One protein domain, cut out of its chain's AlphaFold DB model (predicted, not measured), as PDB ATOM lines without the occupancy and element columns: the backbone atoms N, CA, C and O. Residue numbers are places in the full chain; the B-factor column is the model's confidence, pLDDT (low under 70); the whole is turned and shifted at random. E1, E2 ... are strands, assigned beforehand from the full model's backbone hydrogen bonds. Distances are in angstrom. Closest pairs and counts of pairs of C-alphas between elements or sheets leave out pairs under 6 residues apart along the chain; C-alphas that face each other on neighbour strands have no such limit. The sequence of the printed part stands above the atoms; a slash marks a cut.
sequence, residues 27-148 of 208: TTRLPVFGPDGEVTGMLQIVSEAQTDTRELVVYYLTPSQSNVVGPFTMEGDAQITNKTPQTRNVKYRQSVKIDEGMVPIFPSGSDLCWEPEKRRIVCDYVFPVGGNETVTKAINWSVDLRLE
ATOM      1  N   THR A  27     -17.414   5.197 -25.011       96.38
ATOM      2  CA  THR A  27     -17.313   6.053 -26.199       96.38
ATOM      3  C   THR A  27     -17.985   5.405 -27.400       96.38
ATOM      4  O   THR A  27     -17.585   4.322 -27.827       96.38
ATOM      5  N   THR A  28     -18.930   6.124 -27.999       97.00
ATOM      6  CA  THR A  28     -19.548   5.801 -29.289       97.00
ATOM      7  C   THR A  28     -18.985   6.724 -30.364       97.00
ATOM      8  O   THR A  28     -18.788   7.911 -30.116       97.00
ATOM      9  N   ARG A  29     -18.713   6.184 -31.555       96.56
ATOM     10  CA  ARG A  29     -18.220   6.937 -32.718       96.56
ATOM     11  C   ARG A  29     -19.133   6.666 -33.901       96.56
ATOM     12  O   ARG A  29     -19.416   5.503 -34.180       96.56
ATOM     13  N   LEU A  30     -19.570   7.715 -34.579       96.44
ATOM     14  CA  LEU A  30     -20.456   7.651 -35.733       96.44
ATOM     15  C   LEU A  30     -19.884   8.530 -36.850       96.44
ATOM     16  O   LEU A  30     -19.452   9.644 -36.562       96.44
ATOM     17  N   PRO A  31     -19.868   8.073 -38.110       96.44
ATOM     18  CA  PRO A  31     -19.580   8.963 -39.227       96.44
ATOM     19  C   PRO A  31     -20.662  10.040 -39.331       96.44
ATOM     20  O   PRO A  31     -21.844   9.776 -39.097       96.44
ATOM     21  N   VAL A  32     -20.248  11.254 -39.678       95.75
ATOM     22  CA  VAL A  32     -21.168  12.345 -40.000       95.75
ATOM     23  C   VAL A  32     -21.563  12.229 -41.468       95.75
ATOM     24  O   VAL A  32     -20.704  12.058 -42.334       95.75
ATOM     25  N   PHE A  33     -22.863  12.321 -41.736       94.31
ATOM     26  CA  PHE A  33     -23.421  12.273 -43.084       94.31
ATOM     27  C   PHE A  33     -23.855  13.668 -43.529       94.31
ATOM     28  O   PHE A  33     -24.467  14.412 -42.757       94.31
ATOM     29  N   GLY A  34     -23.526  14.016 -44.768       92.69
ATOM     30  CA  GLY A  34     -23.954  15.240 -45.423       92.69
ATOM     31  C   GLY A  34     -25.436  15.203 -45.817       92.69
ATOM     32  O   GLY A  34     -26.100  14.169 -45.704       92.69
ATOM     33  N   PRO A  35     -25.987  16.333 -46.302       93.12
ATOM     34  CA  PRO A  35     -27.374  16.410 -46.771       93.12
ATOM     35  C   PRO A  35     -27.694  15.472 -47.948       93.12
ATOM     36  O   PRO A  35     -28.855  15.140 -48.176       93.12
ATOM     37  N   ASP A  36     -26.671  15.074 -48.696       93.81
ATOM     38  CA  ASP A  36     -26.696  14.124 -49.809       93.81
ATOM     39  C   ASP A  36     -26.629  12.653 -49.363       93.81
ATOM     40  O   ASP A  36     -26.837  11.757 -50.181       93.81
ATOM     41  N   GLY A  37     -26.402  12.395 -48.072       91.31
ATOM     42  CA  GLY A  37     -26.252  11.055 -47.507       91.31
ATOM     43  C   GLY A  37     -24.836  10.485 -47.604       91.31
ATOM     44  O   GLY A  37     -24.627   9.352 -47.173       91.31
ATOM     45  N   GLU A  38     -23.869  11.248 -48.117       94.12
ATOM     46  CA  GLU A  38     -22.464  10.841 -48.191       94.12
ATOM     47  C   GLU A  38     -21.722  11.157 -46.887       94.12
ATOM     48  O   GLU A  38     -22.105  12.043 -46.120       94.12
ATOM     49  N   VAL A  39     -20.650  10.420 -46.600       93.12
ATOM     50  CA  VAL A  39     -19.831  10.671 -45.403       93.12
ATOM     51  C   VAL A  39     -18.980  11.929 -45.580       93.12
ATOM     52  O   VAL A  39     -18.305  12.096 -46.590       93.12
ATOM     53  N   THR A  40     -18.958  12.806 -44.577       93.81
ATOM     54  CA  THR A  40     -18.275  14.112 -44.676       93.81
ATOM     55  C   THR A  40     -16.775  14.064 -44.391       93.81
ATOM     56  O   THR A  40     -16.106  15.091 -44.453       93.81
ATOM     57  N   GLY A  41     -16.239  12.902 -44.009       93.81
ATOM     58  CA  GLY A  41     -14.873  12.800 -43.490       93.81
ATOM     59  C   GLY A  41     -14.729  13.242 -42.029       93.81
ATOM     60  O   GLY A  41     -13.610  13.343 -41.541       93.81
ATOM     61  N   MET A  42     -15.836  13.459 -41.308       95.69
ATOM     62  CA  MET A  42     -15.839  13.741 -39.868       95.69
ATOM     63  C   MET A  42     -16.444  12.579 -39.073       95.69
ATOM     64  O   MET A  42     -17.347  11.875 -39.536       95.69
ATOM     65  N   LEU A  43     -15.971  12.398 -37.844       96.62
ATOM     66  CA  LEU A  43     -16.556  11.519 -36.841       96.62
ATOM     67  C   LEU A  43     -17.243  12.349 -35.767       96.62
ATOM     68  O   LEU A  43     -16.628  13.215 -35.155       96.62
ATOM     69  N   GLN A  44     -18.493  12.008 -35.488       97.12
ATOM     70  CA  GLN A  44     -19.195  12.400 -34.281       97.12
ATOM     71  C   GLN A  44     -18.904  11.397 -33.176       97.12
ATOM     72  O   GLN A  44     -19.091  10.188 -33.334       97.12
ATOM     73  N   ILE A  45     -18.459  11.903 -32.035       97.62
ATOM     74  CA  ILE A  45     -18.026  11.092 -30.911       97.62
ATOM     75  C   ILE A  45     -18.785  11.533 -29.667       97.62
ATOM     76  O   ILE A  45     -18.829  12.712 -29.331       97.62
ATOM     77  N   VAL A  46     -19.371  10.557 -28.977       97.62
ATOM     78  CA  VAL A  46     -20.045  10.758 -27.692       97.62
ATOM     79  C   VAL A  46     -19.339   9.902 -26.659       97.62
ATOM     80  O   VAL A  46     -19.229   8.688 -26.831       97.62
ATOM     81  N   SER A  47     -18.807  10.533 -25.616       97.12
ATOM     82  CA  SER A  47     -18.144   9.859 -24.500       97.12
ATOM     83  C   SER A  47     -18.875  10.136 -23.196       97.12
ATOM     84  O   SER A  47     -19.057  11.287 -22.815       97.12
ATOM     85  N   GLU A  48     -19.265   9.076 -22.499       97.12
ATOM     86  CA  GLU A  48     -20.103   9.146 -21.307       97.12
ATOM     87  C   GLU A  48     -19.403   8.502 -20.110       97.12
ATOM     88  O   GLU A  48     -18.810   7.425 -20.211       97.12
ATOM     89  N   ALA A  49     -19.488   9.142 -18.948       96.06
ATOM     90  CA  ALA A  49     -19.112   8.542 -17.676       96.06
ATOM     91  C   ALA A  49     -20.066   8.981 -16.571       96.06
ATOM     92  O   ALA A  49     -20.375  10.162 -16.411       96.06
ATOM     93  N   GLN A  50     -20.465   8.025 -15.740       94.69
ATOM     94  CA  GLN A  50     -21.345   8.269 -14.610       94.69
ATOM     95  C   GLN A  50     -20.773   7.629 -13.346       94.69
ATOM     96  O   GLN A  50     -20.198   6.544 -13.366       94.69
ATOM     97  N   THR A  51     -20.918   8.340 -12.236       93.62
ATOM     98  CA  THR A  51     -20.576   7.898 -10.881       93.62
ATOM     99  C   THR A  51     -21.660   8.394  -9.923       93.62
ATOM    100  O   THR A  51     -22.529   9.181 -10.318       93.62
ATOM    101  N   ASP A  52     -21.561   8.032  -8.646       94.81
ATOM    102  CA  ASP A  52     -22.468   8.538  -7.608       94.81
ATOM    103  C   ASP A  52     -22.367  10.061  -7.424       94.81
ATOM    104  O   ASP A  52     -23.334  10.722  -7.057       94.81
ATOM    105  N   THR A  53     -21.199  10.648  -7.709       93.81
ATOM    106  CA  THR A  53     -20.922  12.071  -7.443       93.81
ATOM    107  C   THR A  53     -21.029  12.974  -8.663       93.81
ATOM    108  O   THR A  53     -21.099  14.193  -8.518       93.81
ATOM    109  N   ARG A  54     -20.997  12.407  -9.871       94.12
ATOM    110  CA  ARG A  54     -20.977  13.185 -11.113       94.12
ATOM    111  C   ARG A  54     -21.454  12.394 -12.315       94.12
ATOM    112  O   ARG A  54     -21.392  11.165 -12.329       94.12
ATOM    113  N   GLU A  55     -21.843  13.132 -13.335       96.62
ATOM    114  CA  GLU A  55     -22.144  12.631 -14.669       96.62
ATOM    115  C   GLU A  55     -21.487  13.536 -15.702       96.62
ATOM    116  O   GLU A  55     -21.363  14.741 -15.492       96.62
ATOM    117  N   LEU A  56     -20.977  12.921 -16.757       97.06
ATOM    118  CA  LEU A  56     -20.214  13.565 -17.805       97.06
ATOM    119  C   LEU A  56     -20.678  12.990 -19.136       97.06
ATOM    120  O   LEU A  56     -20.608  11.778 -19.330       97.06
ATOM    121  N   VAL A  57     -21.091  13.871 -20.037       97.75
ATOM    122  CA  VAL A  57     -21.375  13.553 -21.433       97.75
ATOM    123  C   VAL A  57     -20.560  14.519 -22.276       97.75
ATOM    124  O   VAL A  57     -20.677  15.730 -22.117       97.75
ATOM    125  N   VAL A  58     -19.698  13.992 -23.134       97.69
ATOM    126  CA  VAL A  58     -18.834  14.782 -24.011       97.69
ATOM    127  C   VAL A  58     -19.202  14.475 -25.448       97.69
ATOM    128  O   VAL A  58     -19.017  13.344 -25.895       97.69
ATOM    129  N   TYR A  59     -19.706  15.476 -26.154       97.62
ATOM    130  CA  TYR A  59     -20.042  15.422 -27.567       97.62
ATOM    131  C   TYR A  59     -19.000  16.215 -28.350       97.62
ATOM    132  O   TYR A  59     -18.749  17.373 -28.032       97.62
ATOM    133  N   TYR A  60     -18.376  15.613 -29.358       97.38
ATOM    134  CA  TYR A  60     -17.375  16.308 -30.163       97.38
ATOM    135  C   TYR A  60     -17.202  15.708 -31.556       97.38
ATOM    136  O   TYR A  60     -17.528  14.545 -31.804       97.38
ATOM    137  N   LEU A  61     -16.674  16.527 -32.457       97.56
ATOM    138  CA  LEU A  61     -16.332  16.202 -33.830       97.56
ATOM    139  C   LEU A  61     -14.812  16.147 -33.987       97.56
ATOM    140  O   LEU A  61     -14.105  16.978 -33.422       97.56
ATOM    141  N   THR A  62     -14.322  15.195 -34.775       97.06
ATOM    142  CA  THR A  62     -12.934  15.155 -35.269       97.06
ATOM    143  C   THR A  62     -12.926  14.760 -36.741       97.06
ATOM    144  O   THR A  62     -13.878  14.107 -37.182       97.06
ATOM    145  N   PRO A  63     -11.855  15.040 -37.499       96.69
ATOM    146  CA  PRO A  63     -11.597  14.330 -38.745       96.69
ATOM    147  C   PRO A  63     -11.668  12.808 -38.535       96.69
ATOM    148  O   PRO A  63     -11.321  12.287 -37.468       96.69
ATOM    149  N   SER A  64     -12.178  12.086 -39.531       94.06
ATOM    150  CA  SER A  64     -12.288  10.621 -39.509       94.06
ATOM    151  C   SER A  64     -10.963   9.922 -39.774       94.06
ATOM    152  O   SER A  64     -10.814   8.743 -39.453       94.06
ATOM    153  N   GLN A  65     -10.020  10.665 -40.338       93.38
ATOM    154  CA  GLN A  65      -8.672  10.253 -40.668       93.38
ATOM    155  C   GLN A  65      -7.688  11.144 -39.922       93.38
ATOM    156  O   GLN A  65      -7.885  12.353 -39.820       93.38
ATOM    157  N   SER A  66      -6.631  10.533 -39.400       95.94
ATOM    158  CA  SER A  66      -5.521  11.236 -38.754       95.94
ATOM    159  C   SER A  66      -4.179  10.855 -39.373       95.94
ATOM    160  O   SER A  66      -3.144  11.053 -38.751       95.94
ATOM    161  N   ASN A  67      -4.210  10.289 -40.584       95.62
ATOM    162  CA  ASN A  67      -3.071   9.875 -41.403       95.62
ATOM    163  C   ASN A  67      -2.782  10.862 -42.552       95.62
ATOM    164  O   ASN A  67      -2.240  10.468 -43.582       95.62
ATOM    165  N   VAL A  68      -3.218  12.113 -42.399       94.81
ATOM    166  CA  VAL A  68      -3.085  13.184 -43.391       94.81
ATOM    167  C   VAL A  68      -2.333  14.335 -42.738       94.81
ATOM    168  O   VAL A  68      -2.600  14.660 -41.581       94.81
ATOM    169  N   VAL A  69      -1.376  14.906 -43.469       96.06
ATOM    170  CA  VAL A  69      -0.609  16.078 -43.036       96.06
ATOM    171  C   VAL A  69      -1.510  17.317 -43.008       96.06
ATOM    172  O   VAL A  69      -2.404  17.459 -43.843       96.06
ATOM    173  N   GLY A  70      -1.286  18.191 -42.030       95.19
ATOM    174  CA  GLY A  70      -2.039  19.426 -41.834       95.19
ATOM    175  C   GLY A  70      -2.967  19.382 -40.614       95.19
ATOM    176  O   GLY A  70      -2.747  18.595 -39.688       95.19
ATOM    177  N   PRO A  71      -4.001  20.237 -40.568       95.62
ATOM    178  CA  PRO A  71      -4.744  20.485 -39.342       95.62
ATOM    179  C   PRO A  71      -5.617  19.296 -38.928       95.62
ATOM    180  O   PRO A  71      -6.428  18.776 -39.697       95.62
ATOM    181  N   PHE A  72      -5.525  18.933 -37.654       97.06
ATOM    182  CA  PHE A  72      -6.412  18.008 -36.970       97.06
ATOM    183  C   PHE A  72      -7.112  18.725 -35.815       97.06
ATOM    184  O   PHE A  72      -6.495  19.136 -34.827       97.06
ATOM    185  N   THR A  73      -8.429  18.863 -35.938       96.06
ATOM    186  CA  THR A  73      -9.250  19.636 -35.004       96.06
ATOM    187  C   THR A  73     -10.134  18.748 -34.143       96.06
ATOM    188  O   THR A  73     -10.515  17.632 -34.515       96.06
ATOM    189  N   MET A  74     -10.492  19.271 -32.974       96.00
ATOM    190  CA  MET A  74     -11.532  18.698 -32.140       96.00
ATOM    191  C   MET A  74     -12.435  19.796 -31.596       96.00
ATOM    192  O   MET A  74     -11.985  20.649 -30.836       96.00
ATOM    193  N   GLU A  75     -13.719  19.726 -31.938       96.88
ATOM    194  CA  GLU A  75     -14.713  20.745 -31.589       96.88
ATOM    195  C   GLU A  75     -15.969  20.116 -30.993       96.88
ATOM    196  O   GLU A  75     -16.471  19.113 -31.495       96.88
ATOM    197  N   GLY A  76     -16.511  20.706 -29.933       97.06
ATOM    198  CA  GLY A  76     -17.743  20.234 -29.317       97.06
ATOM    199  C   GLY A  76     -17.991  20.820 -27.939       97.06
ATOM    200  O   GLY A  76     -17.569  21.935 -27.623       97.06
ATOM    201  N   ASP A  77     -18.668  20.054 -27.097       97.56
ATOM    202  CA  ASP A  77     -19.009  20.450 -25.744       97.56
ATOM    203  C   ASP A  77     -19.032  19.267 -24.771       97.56
ATOM    204  O   ASP A  77     -19.302  18.115 -25.110       97.56
ATOM    205  N   ALA A  78     -18.712  19.571 -23.518       97.75
ATOM    206  CA  ALA A  78     -18.893  18.680 -22.391       97.75
ATOM    207  C   ALA A  78     -20.021  19.202 -21.509       97.75
ATOM    208  O   ALA A  78     -19.935  20.302 -20.958       97.75
ATOM    209  N   GLN A  79     -21.038  18.374 -21.315       98.06
ATOM    210  CA  GLN A  79     -22.043  18.542 -20.284       98.06
ATOM    211  C   GLN A  79     -21.575  17.825 -19.016       98.06
ATOM    212  O   GLN A  79     -21.349  16.612 -19.001       98.06
ATOM    213  N   ILE A  80     -21.405  18.588 -17.939       97.56
ATOM    214  CA  ILE A  80     -20.881  18.104 -16.666       97.56
ATOM    215  C   ILE A  80     -21.897  18.374 -15.564       97.56
ATOM    216  O   ILE A  80     -22.230  19.525 -15.289       97.56
ATOM    217  N   THR A  81     -22.314  17.318 -14.877       97.69
ATOM    218  CA  THR A  81     -23.231  17.378 -13.739       97.69
ATOM    219  C   THR A  81     -22.489  17.041 -12.455       97.69
ATOM    220  O   THR A  81     -21.920  15.953 -12.321       97.69
ATOM    221  N   ASN A  82     -22.537  17.936 -11.471       97.62
ATOM    222  CA  ASN A  82     -22.107  17.659 -10.104       97.62
ATOM    223  C   ASN A  82     -23.321  17.222  -9.278       97.62
ATOM    224  O   ASN A  82     -24.224  18.014  -9.037       97.62
ATOM    225  N   LYS A  83     -23.338  15.968  -8.822       96.88
ATOM    226  CA  LYS A  83     -24.444  15.395  -8.029       96.88
ATOM    227  C   LYS A  83     -24.291  15.639  -6.526       96.88
ATOM    228  O   LYS A  83     -25.113  15.186  -5.736       96.88
ATOM    229  N   THR A  84     -23.208  16.296  -6.110       97.19
ATOM    230  CA  THR A  84     -22.968  16.644  -4.706       97.19
ATOM    231  C   THR A  84     -23.528  18.034  -4.399       97.19
ATOM    232  O   THR A  84     -23.561  18.881  -5.288       97.19
ATOM    233  N   PRO A  85     -23.922  18.328  -3.148       97.19
ATOM    234  CA  PRO A  85     -24.515  19.620  -2.798       97.19
ATOM    235  C   PRO A  85     -23.497  20.764  -2.652       97.19
ATOM    236  O   PRO A  85     -23.902  21.905  -2.454       97.19
ATOM    237  N   GLN A  86     -22.187  20.497  -2.722       97.31
ATOM    238  CA  GLN A  86     -21.150  21.536  -2.687       97.31
ATOM    239  C   GLN A  86     -20.519  21.724  -4.063       97.31
ATOM    240  O   GLN A  86     -20.448  20.779  -4.844       97.31
ATOM    241  N   THR A  87     -19.977  22.913  -4.323       97.56
ATOM    242  CA  THR A  87     -19.146  23.157  -5.506       97.56
ATOM    243  C   THR A  87     -17.932  22.227  -5.519       97.56
ATOM    244  O   THR A  87     -17.246  22.072  -4.504       97.56
ATOM    245  N   ARG A  88     -17.652  21.607  -6.668       95.69
ATOM    246  CA  ARG A  88     -16.513  20.699  -6.864       95.69
ATOM    247  C   ARG A  88     -15.781  21.027  -8.155       95.69
ATOM    248  O   ARG A  88     -16.410  21.337  -9.161       95.69
ATOM    249  N   ASN A  89     -14.459  20.872  -8.134       95.06
ATOM    250  CA  ASN A  89     -13.675  20.819  -9.362       95.06
ATOM    251  C   ASN A  89     -13.849  19.436  -9.985       95.06
ATOM    252  O   ASN A  89     -13.367  18.435  -9.450       95.06
ATOM    253  N   VAL A  90     -14.559  19.374 -11.105       93.56
ATOM    254  CA  VAL A  90     -14.718  18.146 -11.872       93.56
ATOM    255  C   VAL A  90     -13.590  18.077 -12.891       93.56
ATOM    256  O   VAL A  90     -13.504  18.918 -13.781       93.56
ATOM    257  N   LYS A  91     -12.725  17.066 -12.738       94.31
ATOM    258  CA  LYS A  91     -11.658  16.747 -13.691       94.31
ATOM    259  C   LYS A  91     -12.039  15.562 -14.572       94.31
ATOM    260  O   LYS A  91     -12.442  14.519 -14.042       94.31
ATOM    261  N   TYR A  92     -11.854  15.689 -15.878       95.12
ATOM    262  CA  TYR A  92     -11.877  14.564 -16.810       95.12
ATOM    263  C   TYR A  92     -10.717  14.667 -17.801       95.12
ATOM    264  O   TYR A  92     -10.150  15.736 -18.001       95.12
ATOM    265  N   ARG A  93     -10.339  13.522 -18.368       95.00
ATOM    266  CA  ARG A  93      -9.217  13.378 -19.296       95.00
ATOM    267  C   ARG A  93      -9.770  12.851 -20.602       95.00
ATOM    268  O   ARG A  93     -10.398  11.790 -20.615       95.00
ATOM    269  N   GLN A  94      -9.516  13.569 -21.677       94.62
ATOM    270  CA  GLN A  94      -9.857  13.153 -23.024       94.62
ATOM    271  C   GLN A  94      -8.587  12.722 -23.747       94.62
ATOM    272  O   GLN A  94      -7.499  13.231 -23.484       94.62
ATOM    273  N   SER A  95      -8.713  11.743 -24.637       94.44
ATOM    274  CA  SER A  95      -7.602  11.368 -25.501       94.44
ATOM    275  C   SER A  95      -8.096  10.953 -26.874       94.44
ATOM    276  O   SER A  95      -9.017  10.134 -26.955       94.44
ATOM    277  N   VAL A  96      -7.440  11.444 -27.917       94.88
ATOM    278  CA  VAL A  96      -7.691  11.069 -29.311       94.88
ATOM    279  C   VAL A  96      -6.501  10.265 -29.808       94.88
ATOM    280  O   VAL A  96      -5.361  10.613 -29.519       94.88
ATOM    281  N   LYS A  97      -6.766   9.146 -30.489       95.00
ATOM    282  CA  LYS A  97      -5.717   8.322 -31.092       95.00
ATOM    283  C   LYS A  97      -5.368   8.906 -32.458       95.00
ATOM    284  O   LYS A  97      -6.286   9.197 -33.214       95.00
ATOM    285  N   ILE A  98      -4.077   9.012 -32.739       96.75
ATOM    286  CA  ILE A  98      -3.527   9.403 -34.032       96.75
ATOM    287  C   ILE A  98      -2.988   8.154 -34.737       96.75
ATOM    288  O   ILE A  98      -2.439   7.245 -34.097       96.75
ATOM    289  N   ASP A  99      -3.197   8.091 -36.048       96.94
ATOM    290  CA  ASP A  99      -2.776   6.986 -36.904       96.94
ATOM    291  C   ASP A  99      -1.253   6.837 -36.932       96.94
ATOM    292  O   ASP A  99      -0.509   7.726 -36.520       96.94
ATOM    293  N   GLU A 100      -0.785   5.658 -37.337       95.88
ATOM    294  CA  GLU A 100       0.641   5.340 -37.448       95.88
ATOM    295  C   GLU A 100       1.351   6.231 -38.479       95.88
ATOM    296  O   GLU A 100       0.752   6.619 -39.476       95.88
ATOM    297  N   GLY A 101       2.616   6.579 -38.228       94.69
ATOM    298  CA  GLY A 101       3.407   7.458 -39.094       94.69
ATOM    299  C   GLY A 101       3.160   8.961 -38.934       94.69
ATOM    300  O   GLY A 101       3.861   9.732 -39.575       94.69
ATOM    301  N   MET A 102       2.230   9.391 -38.075       96.62
ATOM    302  CA  MET A 102       1.928  10.808 -37.820       96.62
ATOM    303  C   MET A 102       2.268  11.265 -36.396       96.62
ATOM    304  O   MET A 102       2.031  10.541 -35.427       96.62
ATOM    305  N   VAL A 103       2.752  12.494 -36.242       95.81
ATOM    306  CA  VAL A 103       2.994  13.131 -34.937       95.81
ATOM    307  C   VAL A 103       2.411  14.547 -34.912       95.81
ATOM    308  O   VAL A 103       2.403  15.209 -35.949       95.81
ATOM    309  N   PRO A 104       1.905  15.022 -33.759       96.06
ATOM    310  CA  PRO A 104       1.352  16.365 -33.654       96.06
ATOM    311  C   PRO A 104       2.437  17.431 -33.470       96.06
ATOM    312  O   PRO A 104       3.400  17.229 -32.729       96.06
ATOM    313  N   ILE A 105       2.211  18.598 -34.062       94.50
ATOM    314  CA  ILE A 105       2.833  19.868 -33.705       94.50
ATOM    315  C   ILE A 105       1.822  20.647 -32.863       94.50
ATOM    316  O   ILE A 105       0.696  20.919 -33.288       94.50
ATOM    317  N   PHE A 106       2.211  20.992 -31.638       92.12
ATOM    318  CA  PHE A 106       1.353  21.768 -30.753       92.12
ATOM    319  C   PHE A 106       1.564  23.271 -30.957       92.12
ATOM    320  O   PHE A 106       2.710  23.721 -31.033       92.12
ATOM    321  N   PRO A 107       0.483  24.073 -30.959       86.25
ATOM    322  CA  PRO A 107       0.603  25.517 -30.846       86.25
ATOM    323  C   PRO A 107       1.383  25.903 -29.584       86.25
ATOM    324  O   PRO A 107       1.261  25.252 -28.542       86.25
ATOM    325  N   SER A 108       2.152  26.988 -29.655       83.00
ATOM    326  CA  SER A 108       2.859  27.510 -28.482       83.00
ATOM    327  C   SER A 108       1.876  27.795 -27.337       83.00
ATOM    328  O   SER A 108       0.838  28.426 -27.542       83.00
ATOM    329  N   GLY A 109       2.190  27.305 -26.135       84.56
ATOM    330  CA  GLY A 109       1.334  27.443 -24.952       84.56
ATOM    331  C   GLY A 109       0.116  26.512 -24.914       84.56
ATOM    332  O   GLY A 109      -0.781  26.738 -24.107       84.56
ATOM    333  N   SER A 110       0.056  25.492 -25.773       88.19
ATOM    334  CA  SER A 110      -1.003  24.482 -25.730       88.19
ATOM    335  C   SER A 110      -0.949  23.643 -24.448       88.19
ATOM    336  O   SER A 110       0.115  23.184 -24.045       88.19
ATOM    337  N   ASP A 111      -2.117  23.374 -23.856       90.00
ATOM    338  CA  ASP A 111      -2.284  22.447 -22.722       90.00
ATOM    339  C   ASP A 111      -2.361  20.967 -23.167       90.00
ATOM    340  O   ASP A 111      -2.654  20.067 -22.370       90.00
ATOM    341  N   LEU A 112      -2.167  20.703 -24.462       93.81
ATOM    342  CA  LEU A 112      -2.197  19.360 -25.031       93.81
ATOM    343  C   LEU A 112      -0.894  18.616 -24.752       93.81
ATOM    344  O   LEU A 112       0.194  19.182 -24.755       93.81
ATOM    345  N   CYS A 113      -1.015  17.306 -24.570       93.81
ATOM    346  CA  CYS A 113       0.122  16.430 -24.345       93.81
ATOM    347  C   CYS A 113       0.132  15.264 -25.336       93.81
ATOM    348  O   CYS A 113      -0.916  14.703 -25.660       93.81
ATOM    349  N   TRP A 114       1.319  14.875 -25.798       94.19
ATOM    350  CA  TRP A 114       1.518  13.726 -26.677       94.19
ATOM    351  C   TRP A 114       1.975  12.494 -25.888       94.19
ATOM    352  O   TRP A 114       2.992  12.520 -25.206       94.19
ATOM    353  N   GLU A 115       1.227  11.395 -25.989       94.25
ATOM    354  CA  GLU A 115       1.579  10.082 -25.435       94.25
ATOM    355  C   GLU A 115       2.084   9.183 -26.587       94.25
ATOM    356  O   GLU A 115       1.265   8.473 -27.188       94.25
ATOM    357  N   PRO A 116       3.393   9.199 -26.926       91.31
ATOM    358  CA  PRO A 116       3.928   8.575 -28.143       91.31
ATOM    359  C   PRO A 116       3.692   7.065 -28.196       91.31
ATOM    360  O   PRO A 116       3.204   6.552 -29.199       91.31
ATOM    361  N   GLU A 117       3.915   6.350 -27.088       90.88
ATOM    362  CA  GLU A 117       3.739   4.890 -27.020       90.88
ATOM    363  C   GLU A 117       2.320   4.433 -27.382       90.88
ATOM    364  O   GLU A 117       2.112   3.346 -27.922       90.88
ATOM    365  N   LYS A 118       1.314   5.252 -27.052       91.88
ATOM    366  CA  LYS A 118      -0.097   4.952 -27.331       91.88
ATOM    367  C   LYS A 118      -0.635   5.712 -28.535       91.88
ATOM    368  O   LYS A 118      -1.789   5.469 -28.902       91.88
ATOM    369  N   ARG A 119       0.180   6.605 -29.104       94.50
ATOM    370  CA  ARG A 119      -0.138   7.537 -30.185       94.50
ATOM    371  C   ARG A 119      -1.388   8.345 -29.879       94.50
ATOM    372  O   ARG A 119      -2.395   8.246 -30.581       94.50
ATOM    373  N   ARG A 120      -1.382   9.050 -28.747       95.50
ATOM    374  CA  ARG A 120      -2.546   9.817 -28.294       95.50
ATOM    375  C   ARG A 120      -2.212  11.259 -28.000       95.50
ATOM    376  O   ARG A 120      -1.308  11.529 -27.219       95.50
ATOM    377  N   ILE A 121      -3.044  12.151 -28.514       96.12
ATOM    378  CA  ILE A 121      -3.157  13.505 -27.982       96.12
ATOM    379  C   ILE A 121      -4.051  13.425 -26.752       96.12
ATOM    380  O   ILE A 121      -5.126  12.821 -26.793       96.12
ATOM    381  N   VAL A 122      -3.590  13.992 -25.647       95.94
ATOM    382  CA  VAL A 122      -4.251  13.999 -24.347       95.94
ATOM    383  C   VAL A 122      -4.571  15.437 -23.974       95.94
ATOM    384  O   VAL A 122      -3.720  16.311 -24.091       95.94
ATOM    385  N   CYS A 123      -5.788  15.656 -23.484       94.75
ATOM    386  CA  CYS A 123      -6.219  16.930 -22.931       94.75
ATOM    387  C   CYS A 123      -6.902  16.698 -21.580       94.75
ATOM    388  O   CYS A 123      -7.763  15.818 -21.445       94.75
ATOM    389  N   ASP A 124      -6.511  17.481 -20.580       94.94
ATOM    390  CA  ASP A 124      -7.105  17.471 -19.250       94.94
ATOM    391  C   ASP A 124      -8.027  18.675 -19.084       94.94
ATOM    392  O   ASP A 124      -7.611  19.822 -19.194       94.94
ATOM    393  N   TYR A 125      -9.272  18.414 -18.704       95.06
ATOM    394  CA  TYR A 125     -10.246  19.457 -18.423       95.06
ATOM    395  C   TYR A 125     -10.563  19.489 -16.937       95.06
ATOM    396  O   TYR A 125     -10.852  18.451 -16.332       95.06
ATOM    397  N   VAL A 126     -10.546  20.682 -16.346       94.62
ATOM    398  CA  VAL A 126     -10.891  20.908 -14.939       94.62
ATOM    399  C   VAL A 126     -11.798  22.123 -14.835       94.62
ATOM    400  O   VAL A 126     -11.398  23.230 -15.181       94.62
ATOM    401  N   PHE A 127     -13.006  21.931 -14.308       91.38
ATOM    402  CA  PHE A 127     -13.965  23.021 -14.137       91.38
ATOM    403  C   PHE A 127     -14.595  23.002 -12.744       91.38
ATOM    404  O   PHE A 127     -14.978  21.925 -12.273       91.38
ATOM    405  N   PRO A 128     -14.765  24.163 -12.088       95.94
ATOM    406  CA  PRO A 128     -15.637  24.264 -10.928       95.94
ATOM    407  C   PRO A 128     -17.099  24.155 -11.382       95.94
ATOM    408  O   PRO A 128     -17.538  24.885 -12.270       95.94
ATOM    409  N   VAL A 129     -17.851  23.252 -10.758       97.62
ATOM    410  CA  VAL A 129     -19.288  23.056 -10.998       97.62
ATOM    411  C   VAL A 129     -20.014  23.192  -9.669       97.62
ATOM    412  O   VAL A 129     -19.618  22.546  -8.689       97.62
ATOM    413  N   GLY A 130     -21.046  24.035  -9.612       97.94
ATOM    414  CA  GLY A 130     -21.853  24.250  -8.417       97.94
ATOM    415  C   GLY A 130     -22.521  22.971  -7.922       97.94
ATOM    416  O   GLY A 130     -22.577  21.951  -8.612       97.94
ATOM    417  N   GLY A 131     -22.980  22.996  -6.675       97.31
ATOM    418  CA  GLY A 131     -23.651  21.843  -6.089       97.31
ATOM    419  C   GLY A 131     -24.985  21.556  -6.777       97.31
ATOM    420  O   GLY A 131     -25.788  22.471  -6.946       97.31
ATOM    421  N   ASN A 132     -25.234  20.296  -7.141       97.31
ATOM    422  CA  ASN A 132     -26.422  19.855  -7.887       97.31
ATOM    423  C   ASN A 132     -26.637  20.606  -9.216       97.31
ATOM    424  O   ASN A 132     -27.763  20.708  -9.701       97.31
ATOM    425  N   GLU A 133     -25.567  21.153  -9.793       98.00
ATOM    426  CA  GLU A 133     -25.602  21.928 -11.029       98.00
ATOM    427  C   GLU A 133     -25.159  21.074 -12.221       98.00
ATOM    428  O   GLU A 133     -24.356  20.144 -12.091       98.00
ATOM    429  N   THR A 134     -25.674  21.419 -13.401       98.00
ATOM    430  CA  THR A 134     -25.160  20.955 -14.691       98.00
ATOM    431  C   THR A 134     -24.650  22.146 -15.485       98.00
ATOM    432  O   THR A 134     -25.375  23.124 -15.656       98.00
ATOM    433  N   VAL A 135     -23.422  22.059 -15.985       97.88
ATOM    434  CA  VAL A 135     -22.812  23.085 -16.837       97.88
ATOM    435  C   VAL A 135     -22.416  22.488 -18.178       97.88
ATOM    436  O   VAL A 135     -21.999  21.335 -18.244       97.88
ATOM    437  N   THR A 136     -22.484  23.296 -19.230       98.06
ATOM    438  CA  THR A 136     -21.938  22.958 -20.547       98.06
ATOM    439  C   THR A 136     -20.680  23.782 -20.785       98.06
ATOM    440  O   THR A 136     -20.669  24.997 -20.554       98.06
ATOM    441  N   LYS A 137     -19.597  23.128 -21.201       96.88
ATOM    442  CA  LYS A 137     -18.307  23.755 -21.498       96.88
ATOM    443  C   LYS A 137     -17.884  23.394 -22.908       96.88
ATOM    444  O   LYS A 137     -17.841  22.218 -23.240       96.88
ATOM    445  N   ALA A 138     -17.567  24.406 -23.704       95.94
ATOM    446  CA  ALA A 138     -17.031  24.192 -25.035       95.94
ATOM    447  C   ALA A 138     -15.676  23.480 -24.956       95.94
ATOM    448  O   ALA A 138     -14.873  23.730 -24.053       95.94
ATOM    449  N   ILE A 139     -15.442  22.617 -25.931       94.38
ATOM    450  CA  ILE A 139     -14.167  21.988 -26.213       94.38
ATOM    451  C   ILE A 139     -13.778  22.422 -27.616       94.38
ATOM    452  O   ILE A 139     -14.535  22.211 -28.558       94.38
ATOM    453  N   ASN A 140     -12.616  23.048 -27.742       94.75
ATOM    454  CA  ASN A 140     -12.052  23.385 -29.035       94.75
ATOM    455  C   ASN A 140     -10.528  23.371 -28.938       94.75
ATOM    456  O   ASN A 140      -9.971  24.050 -28.074       94.75
ATOM    457  N   TRP A 141      -9.875  22.618 -29.812       95.75
ATOM    458  CA  TRP A 141      -8.453  22.771 -30.089       95.75
ATOM    459  C   TRP A 141      -8.126  22.319 -31.511       95.75
ATOM    460  O   TRP A 141      -8.842  21.519 -32.115       95.75
ATOM    461  N   SER A 142      -7.007  22.830 -32.015       95.25
ATOM    462  CA  SER A 142      -6.409  22.456 -33.293       95.25
ATOM    463  C   SER A 142      -4.941  22.142 -33.063       95.25
ATOM    464  O   SER A 142      -4.266  22.845 -32.306       95.25
ATOM    465  N   VAL A 143      -4.462  21.094 -33.714       96.00
ATOM    466  CA  VAL A 143      -3.037  20.794 -33.860       96.00
ATOM    467  C   VAL A 143      -2.754  20.573 -35.329       96.00
ATOM    468  O   VAL A 143      -3.669  20.201 -36.061       96.00
ATOM    469  N   ASP A 144      -1.507  20.721 -35.737       96.31
ATOM    470  CA  ASP A 144      -1.092  20.255 -37.052       96.31
ATOM    471  C   ASP A 144      -0.464  18.869 -36.912       96.31
ATOM    472  O   ASP A 144       0.172  18.558 -35.904       96.31
ATOM    473  N   LEU A 145      -0.708  17.990 -37.876       97.19
ATOM    474  CA  LEU A 145      -0.086  16.678 -37.957       97.19
ATOM    475  C   LEU A 145       0.956  16.697 -39.064       97.19
ATOM    476  O   LEU A 145       0.678  17.135 -40.177       97.19
ATOM    477  N   ARG A 146       2.117  16.119 -38.778       96.25
ATOM    478  CA  ARG A 146       3.181  15.877 -39.755       96.25
ATOM    479  C   ARG A 146       3.595  14.418 -39.757       96.25
ATOM    480  O   ARG A 146       3.274  13.669 -38.827       96.25
ATOM    481  N   LEU A 147       4.358  14.028 -40.770       96.12
ATOM    482  CA  LEU A 147       4.962  12.703 -40.817       96.12
ATOM    483  C   LEU A 147       6.038  12.553 -39.728       96.12
ATOM    484  O   LEU A 147       6.885  13.419 -39.520       96.12
ATOM    485  N   GLU A 148       6.031  11.416 -39.038       93.75
ATOM    486  CA  GLU A 148       6.952  11.094 -37.939       93.75
ATOM    487  C   GLU A 148       8.419  11.055 -38.390       93.75
ATOM    488  O   GLU A 148       9.321  11.383 -37.623       93.75
TER     489      GLU A 148
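This is residues 27 to 148 of the 208 residues of an uncharacterized protein of Phycisphaerae bacterium (UniProt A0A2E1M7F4). A large, twisted sheet of six strands curls partly over a small sheet of three, making a sandwich whose two sheets are only partly face to face. The small sheet, E5 - E8 - E7, covers part of the large one, while the E1 and E2 side of the large sheet extends past it. The printed part has 122 residues with nine named strands, E1 to E9 in chain order, and no named helix: the class is all strand. The large sheet's order is E1 - E2 - E3 - E4 - E9 - E6, and both sheets are antiparallel. The whole is only just compact, close to loose, with a radius of gyration of the C-alphas of 16.0 A and spans of 48 by 38 by 22 A.

Begin with the large sheet: find C-alpha 27 at (-17.313, 6.053, -26.199), where E1, residues 27 to 33, begins. E2, residues 39 to 50, spans 30.9 A and bends by 59 degrees at residue 42. E3 is residues 54 to 63, 29.2 A, and E4 is residues 70 to 82, 37.6 A. E9, residues 134 to 147, is the longest strand, 40.7 A, and ends at C-alpha 147 at (4.962, 12.703, -40.817). E6 is residues 102 to 105. In the small sheet look for E5, residues 88 to 97, 29.3 A, E8, residues 120 to 129, 27.5 A, and E7, residues 113 to 115.

In the large sheet E1 to E4 form a meander, each strand the antiparallel neighbour of the one before. Look for N 30 and O 44 at 2.8 A between E1 and E2, N 45 and O 60 at 2.8 A between E2 and E3, and N 59 and O 77 at 2.9 A between E3 and E4. E9 is antiparallel to E4 at 160 degrees, with N 76 and O 139 at 2.8 A. Edge strand E6 stands at 114 degrees to E9, with N 105 and O 144 at 2.7 A. In the other sheet E5 and E8 are antiparallel neighbours with N 92 and O 125 within hydrogen-bond range at 3.0 A, and the hairpin E7 and E8 has N 113 and O 122 within that range at 2.9 A. The facing parts of the two sheets are 9.0 A centre to centre, their best planes 34 degrees apart. The closest C-alphas of E4 and E8, Asn 82 and Val 129, are 6.2 A apart. E3 and E5 are near each other, while E1 and E5 are apart.

The C-alphas farthest apart, those of Pro 85 and Leu 147, are 48.6 A apart. The printed part has no cut and no long link. Its mean pLDDT is 95.3, and no printed residue is under 70.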